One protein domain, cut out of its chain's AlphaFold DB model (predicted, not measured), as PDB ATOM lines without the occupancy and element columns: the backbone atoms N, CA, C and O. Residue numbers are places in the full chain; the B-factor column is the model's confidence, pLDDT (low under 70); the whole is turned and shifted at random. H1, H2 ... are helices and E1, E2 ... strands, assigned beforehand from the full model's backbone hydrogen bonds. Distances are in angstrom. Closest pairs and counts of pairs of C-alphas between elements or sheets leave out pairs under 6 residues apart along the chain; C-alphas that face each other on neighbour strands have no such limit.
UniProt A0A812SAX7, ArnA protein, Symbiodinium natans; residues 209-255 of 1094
ATOM      1  N   PRO A 209       2.765 -22.802  -6.373       96.12
ATOM      2  CA  PRO A 209       3.447 -23.337  -5.197       96.12
ATOM      3  C   PRO A 209       4.880 -23.759  -5.524       96.12
ATOM      4  O   PRO A 209       5.111 -24.509  -6.471       96.12
ATOM      5  N   PHE A 210       5.842 -23.228  -4.763       96.38
ATOM      6  CA  PHE A 210       7.284 -23.481  -4.926       96.38
ATOM      7  C   PHE A 210       7.806 -23.299  -6.370       96.38
ATOM      8  O   PHE A 210       8.765 -23.946  -6.777       96.38
ATOM      9  N   ASP A 211       7.146 -22.441  -7.161       95.75
ATOM     10  CA  ASP A 211       7.406 -22.228  -8.596       95.75
ATOM     11  C   ASP A 211       7.376 -23.520  -9.445       95.75
ATOM     12  O   ASP A 211       7.951 -23.586 -10.530       95.75
ATOM     13  N   GLY A 212       6.671 -24.553  -8.967       96.44
ATOM     14  CA  GLY A 212       6.603 -25.873  -9.597       96.44
ATOM     15  C   GLY A 212       7.855 -26.738  -9.398       96.44
ATOM     16  O   GLY A 212       7.975 -27.772 -10.055       96.44
ATOM     17  N   LEU A 213       8.778 -26.336  -8.516       97.50
ATOM     18  CA  LEU A 213      10.054 -27.012  -8.274       97.50
ATOM     19  C   LEU A 213      10.063 -27.810  -6.960       97.50
ATOM     20  O   LEU A 213       9.669 -27.316  -5.903       97.50
ATOM     21  N   ILE A 214      10.593 -29.030  -7.028       97.00
ATOM     22  CA  ILE A 214      10.946 -29.867  -5.877       97.00
ATOM     23  C   ILE A 214      12.174 -29.261  -5.183       97.00
ATOM     24  O   ILE A 214      13.173 -28.962  -5.840       97.00
ATOM     25  N   GLN A 215      12.107 -29.094  -3.860       95.81
ATOM     26  CA  GLN A 215      13.213 -28.575  -3.047       95.81
ATOM     27  C   GLN A 215      14.087 -29.729  -2.513       95.81
ATOM     28  O   GLN A 215      13.593 -30.838  -2.307       95.81
ATOM     29  N   GLN A 216      15.387 -29.493  -2.306       90.56
ATOM     30  CA  GLN A 216      16.362 -30.555  -1.990       90.56
ATOM     31  C   GLN A 216      16.326 -31.000  -0.519       90.56
ATOM     32  O   GLN A 216      16.749 -32.104  -0.188       90.56
ATOM     33  N   GLU A 217      15.832 -30.138   0.362       95.69
ATOM     34  CA  GLU A 217      15.683 -30.354   1.802       95.69
ATOM     35  C   GLU A 217      14.402 -31.117   2.189       95.69
ATOM     36  O   GLU A 217      14.169 -31.383   3.369       95.69
ATOM     37  N   TRP A 218      13.547 -31.442   1.217       96.12
ATOM     38  CA  TRP A 218      12.306 -32.177   1.443       96.12
ATOM     39  C   TRP A 218      12.555 -33.672   1.646       96.12
ATOM     40  O   TRP A 218      13.362 -34.292   0.960       96.12
ATOM     41  N   SER A 219      11.798 -34.271   2.566       95.12
ATOM     42  CA  SER A 219      11.740 -35.728   2.708       95.12
ATOM     43  C   SER A 219      11.030 -36.382   1.518       95.12
ATOM     44  O   SER A 219      10.143 -35.772   0.917       95.12
ATOM     45  N   ASP A 220      11.336 -37.652   1.237       93.50
ATOM     46  CA  ASP A 220      10.709 -38.446   0.166       93.50
ATOM     47  C   ASP A 220       9.172 -38.337   0.165       93.50
ATOM     48  O   ASP A 220       8.554 -38.220  -0.888       93.50
ATOM     49  N   GLN A 221       8.547 -38.293   1.349       94.44
ATOM     50  CA  GLN A 221       7.094 -38.139   1.507       94.44
ATOM     51  C   GLN A 221       6.578 -36.761   1.065       94.44
ATOM     52  O   GLN A 221       5.479 -36.662   0.532       94.44
ATOM     53  N   GLN A 222       7.346 -35.690   1.273       96.69
ATOM     54  CA  GLN A 222       6.994 -34.350   0.788       96.69
ATOM     55  C   GLN A 222       7.204 -34.235  -0.725       96.69
ATOM     56  O   GLN A 222       6.393 -33.601  -1.395       96.69
ATOM     57  N   VAL A 223       8.243 -34.878  -1.271       96.88
ATOM     58  CA  VAL A 223       8.485 -34.952  -2.722       96.88
ATOM     59  C   VAL A 223       7.358 -35.723  -3.419       96.88
ATOM     60  O   VAL A 223       6.776 -35.222  -4.378       96.88
ATOM     61  N   GLU A 224       6.990 -36.894  -2.895       96.44
ATOM     62  CA  GLU A 224       5.874 -37.732  -3.361       96.44
ATOM     63  C   GLU A 224       4.548 -36.953  -3.379       96.44
ATOM     64  O   GLU A 224       3.891 -36.838  -4.420       96.44
ATOM     65  N   ARG A 225       4.204 -36.314  -2.254       97.69
ATOM     66  CA  ARG A 225       3.014 -35.462  -2.146       97.69
ATOM     67  C   ARG A 225       3.063 -34.277  -3.101       97.69
ATOM     68  O   ARG A 225       2.039 -33.954  -3.691       97.69
ATOM     69  N   PHE A 226       4.217 -33.633  -3.281       98.12
ATOM     70  CA  PHE A 226       4.363 -32.509  -4.207       98.12
ATOM     71  C   PHE A 226       4.123 -32.928  -5.662       98.12
ATOM     72  O   PHE A 226       3.417 -32.225  -6.383       98.12
ATOM     73  N   ILE A 227       4.630 -34.092  -6.078       97.38
ATOM     74  CA  ILE A 227       4.384 -34.655  -7.414       97.38
ATOM     75  C   ILE A 227       2.876 -34.853  -7.644       97.38
ATOM     76  O   ILE A 227       2.342 -34.374  -8.647       97.38
ATOM     77  N   ARG A 228       2.150 -35.455  -6.689       97.62
ATOM     78  CA  ARG A 228       0.682 -35.609  -6.776       97.62
ATOM     79  C   ARG A 228      -0.089 -34.290  -6.671       97.62
ATOM     80  O   ARG A 228      -1.091 -34.111  -7.364       97.62
ATOM     81  N   ALA A 229       0.366 -33.355  -5.844       98.00
ATOM     82  CA  ALA A 229      -0.256 -32.045  -5.661       98.00
ATOM     83  C   ALA A 229      -0.094 -31.141  -6.898       98.00
ATOM     84  O   ALA A 229      -0.986 -30.355  -7.206       98.00
ATOM     85  N   MET A 230       1.015 -31.273  -7.633       97.69
ATOM     86  CA  MET A 230       1.245 -30.590  -8.912       97.69
ATOM     87  C   MET A 230       0.552 -31.272 -10.102       97.69
ATOM     88  O   MET A 230       0.404 -30.658 -11.155       97.69
ATOM     89  N   ASN A 231       0.120 -32.529  -9.969       96.62
ATOM     90  CA  ASN A 231      -0.532 -33.273 -11.045       96.62
ATOM     91  C   ASN A 231      -1.975 -32.769 -11.273       96.62
ATOM     92  O   ASN A 231      -2.941 -33.222 -10.647       96.62
ATOM     93  N   PHE A 232      -2.100 -31.801 -12.189       94.50
ATOM     94  CA  PHE A 232      -3.367 -31.287 -12.710       94.50
ATOM     95  C   PHE A 232      -3.299 -31.099 -14.237       94.50
ATOM     96  O   PHE A 232      -2.988 -30.006 -14.712       94.50
ATOM     97  N   PRO A 233      -3.601 -32.134 -15.044       90.75
ATOM     98  CA  PRO A 233      -3.598 -32.011 -16.501       90.75
ATOM     99  C   PRO A 233      -4.614 -30.955 -16.987       90.75
ATOM    100  O   PRO A 233      -5.721 -30.889 -16.444       90.75
ATOM    101  N   PRO A 234      -4.291 -30.140 -18.010       89.38
ATOM    102  CA  PRO A 234      -3.111 -30.210 -18.878       89.38
ATOM    103  C   PRO A 234      -1.906 -29.364 -18.408       89.38
ATOM    104  O   PRO A 234      -1.023 -29.091 -19.216       89.38
ATOM    105  N   PHE A 235      -1.866 -28.897 -17.155       89.81
ATOM    106  CA  PHE A 235      -0.747 -28.094 -16.648       89.81
ATOM    107  C   PHE A 235       0.495 -28.949 -16.353       89.81
ATOM    108  O   PHE A 235       0.387 -30.146 -16.079       89.81
ATOM    109  N   ASP A 236       1.670 -28.312 -16.371       93.00
ATOM    110  CA  ASP A 236       2.933 -28.949 -15.991       93.00
ATOM    111  C   ASP A 236       2.881 -29.513 -14.566       93.00
ATOM    112  O   ASP A 236       2.466 -28.829 -13.628       93.00
ATOM    113  N   GLY A 237       3.412 -30.725 -14.397       95.12
ATOM    114  CA  GLY A 237       3.628 -31.322 -13.084       95.12
ATOM    115  C   GLY A 237       4.792 -30.703 -12.299       95.12
ATOM    116  O   GLY A 237       5.347 -29.647 -12.631       95.12
ATOM    117  N   ALA A 238       5.181 -31.414 -11.241       97.44
ATOM    118  CA  ALA A 238       6.383 -31.116 -10.474       97.44
ATOM    119  C   ALA A 238       7.636 -31.200 -11.359       97.44
ATOM    120  O   ALA A 238       7.652 -31.881 -12.385       97.44
ATOM    121  N   ALA A 239       8.695 -30.499 -10.964       97.25
ATOM    122  CA  ALA A 239       9.940 -30.461 -11.714       97.25
ATOM    123  C   ALA A 239      11.171 -30.298 -10.815       97.25
ATOM    124  O   ALA A 239      11.067 -29.897  -9.659       97.25
ATOM    125  N   ILE A 240      12.346 -30.547 -11.382       96.62
ATOM    126  CA  ILE A 240      13.657 -30.190 -10.825       96.62
ATOM    127  C   ILE A 240      14.416 -29.289 -11.808       96.62
ATOM    128  O   ILE A 240      14.037 -29.175 -12.975       96.62
ATOM    129  N   LEU A 241      15.500 -28.664 -11.344       95.44
ATOM    130  CA  LEU A 241      16.474 -27.997 -12.211       95.44
ATOM    131  C   LEU A 241      17.680 -28.917 -12.443       95.44
ATOM    132  O   LEU A 241      18.279 -29.409 -11.486       95.44
ATOM    133  N   VAL A 242      18.039 -29.130 -13.709       94.75
ATOM    134  CA  VAL A 242      19.229 -29.876 -14.148       94.75
ATOM    135  C   VAL A 242      19.937 -29.031 -15.202       94.75
ATOM    136  O   VAL A 242      19.336 -28.720 -16.227       94.75
ATOM    137  N   ASP A 243      21.185 -28.630 -14.951       93.00
ATOM    138  CA  ASP A 243      21.945 -27.698 -15.804       93.00
ATOM    139  C   ASP A 243      21.129 -26.434 -16.171       93.00
ATOM    140  O   ASP A 243      20.980 -26.082 -17.343       93.00
ATOM    141  N   ASP A 244      20.518 -25.815 -15.150       91.38
ATOM    142  CA  ASP A 244      19.572 -24.682 -15.207       91.38
ATOM    143  C   ASP A 244      18.294 -24.897 -16.052       91.38
ATOM    144  O   ASP A 244      17.493 -23.978 -16.236       91.38
ATOM    145  N   LYS A 245      18.031 -26.123 -16.523       94.25
ATOM    146  CA  LYS A 245      16.814 -26.486 -17.268       94.25
ATOM    147  C   LYS A 245      15.785 -27.134 -16.350       94.25
ATOM    148  O   LYS A 245      16.110 -28.035 -15.578       94.25
ATOM    149  N   ARG A 246      14.521 -26.724 -16.484       95.06
ATOM    150  CA  ARG A 246      13.387 -27.368 -15.810       95.06
ATOM    151  C   ARG A 246      13.109 -28.732 -16.450       95.06
ATOM    152  O   ARG A 246      12.817 -28.806 -17.639       95.06
ATOM    153  N   VAL A 247      13.185 -29.791 -15.651       95.88
ATOM    154  CA  VAL A 247      12.906 -31.183 -16.034       95.88
ATOM    155  C   VAL A 247      11.707 -31.659 -15.223       95.88
ATOM    156  O   VAL A 247      11.750 -31.597 -13.996       95.88
ATOM    157  N   LEU A 248      10.637 -32.101 -15.889       96.12
ATOM    158  CA  LEU A 248       9.434 -32.597 -15.213       96.12
ATOM    159  C   LEU A 248       9.702 -33.931 -14.496       96.12
ATOM    160  O   LEU A 248      10.515 -34.736 -14.950       96.12
ATOM    161  N   VAL A 249       8.992 -34.154 -13.391       94.25
ATOM    162  CA  VAL A 249       9.037 -35.369 -12.569       94.25
ATOM    163  C   VAL A 249       7.603 -35.853 -12.361       94.25
ATOM    164  O   VAL A 249       6.771 -35.130 -11.813       94.25
ATOM    165  N   ASP A 250       7.310 -37.067 -12.826       89.12
ATOM    166  CA  ASP A 250       5.977 -37.685 -12.797       89.12
ATOM    167  C   ASP A 250       5.773 -38.654 -11.620       89.12
ATOM    168  O   ASP A 250       4.635 -38.948 -11.247       89.12
ATOM    169  N   SER A 251       6.867 -39.144 -11.035       85.44
ATOM    170  CA  SER A 251       6.898 -40.269 -10.104       85.44
ATOM    171  C   SER A 251       8.160 -40.251  -9.225       85.44
ATOM    172  O   SER A 251       9.133 -39.551  -9.514       85.44
ATOM    173  N   LEU A 252       8.147 -41.024  -8.133       84.25
ATOM    174  CA  LEU A 252       9.297 -41.223  -7.247       84.25
ATOM    175  C   LEU A 252       9.429 -42.710  -6.891       84.25
ATOM    176  O   LEU A 252       8.642 -43.237  -6.106       84.25
ATOM    177  N   GLU A 253      10.442 -43.386  -7.435       79.50
ATOM    178  CA  GLU A 253      10.761 -44.768  -7.064       79.50
ATOM    179  C   GLU A 253      11.785 -44.819  -5.922       79.50
ATOM    180  O   GLU A 253      12.978 -44.564  -6.108       79.50
ATOM    181  N   VAL A 254      11.336 -45.212  -4.727       71.44
ATOM    182  CA  VAL A 254      12.227 -45.443  -3.579       71.44
ATOM    183  C   VAL A 254      12.956 -46.779  -3.756       71.44
ATOM    184  O   VAL A 254      12.546 -47.824  -3.245       71.44
ATOM    185  N   GLN A 255      14.071 -46.751  -4.487       70.12
ATOM    186  CA  GLN A 255      14.961 -47.903  -4.607       70.12
ATOM    187  C   GLN A 255      15.624 -48.195  -3.257       70.12
ATOM    188  O   GLN A 255      16.595 -47.553  -2.857       70.12
TER     189      GLN A 255
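AT A GLANCE: This is residues 209 to 255 of the 1094 residues of the protein "ArnA protein" of Symbiodinium natans (UniProt A0A812SAX7). Look first for a small two-stranded hairpin, E1 and E2, with the longer helix H2 off to one side; short H1 comes near the end of H2 and the start of E1, and loops fill in the rest. The 47 printed residues run H1, H2, E1, E2, with E1 - E2 antiparallel; the class is mixed, helices and strands, with 23 residues in named elements, under half. The whole is compact, radius of gyration of the C-alphas 10.2 A, and spans 26 by 25 by 20 A.

HOW THE PARTS SIT: Start at the hairpin of E1, residues 239 to 242, and E2, residues 245 to 248: it is antiparallel at 144 degrees, with N 240 and O 247 within hydrogen-bond range at 2.9 A. H1, residues 209 to 212, has its C-alpha closest to E1 at Gly 212, 6.1 A from that of Ala 239. H1 and H2, residues 220 to 230, are close but not clearly touching; their closest C-alphas, Gly 212 and Met 230, are 7.2 A apart. H2 and E2 are apart. In H2 every O i to N i+4 pair is within hydrogen-bond range; H1 is too short for one.

IN THESE COORDINATES: Find C-alpha 209 of H1 at (3.447, -23.337, -5.197). H2 runs 15.3 A from C-alpha 220 at (10.709, -38.446, 0.166), and E2 ends at C-alpha 248, (9.434, -32.597, -15.213).

THE WHOLE: The farthest C-alphas, Pro 234 and Gln 255, are 29.0 A apart. The printed part has no cut, no link between named elements is long, and no printed residue is under 70 in pLDDT.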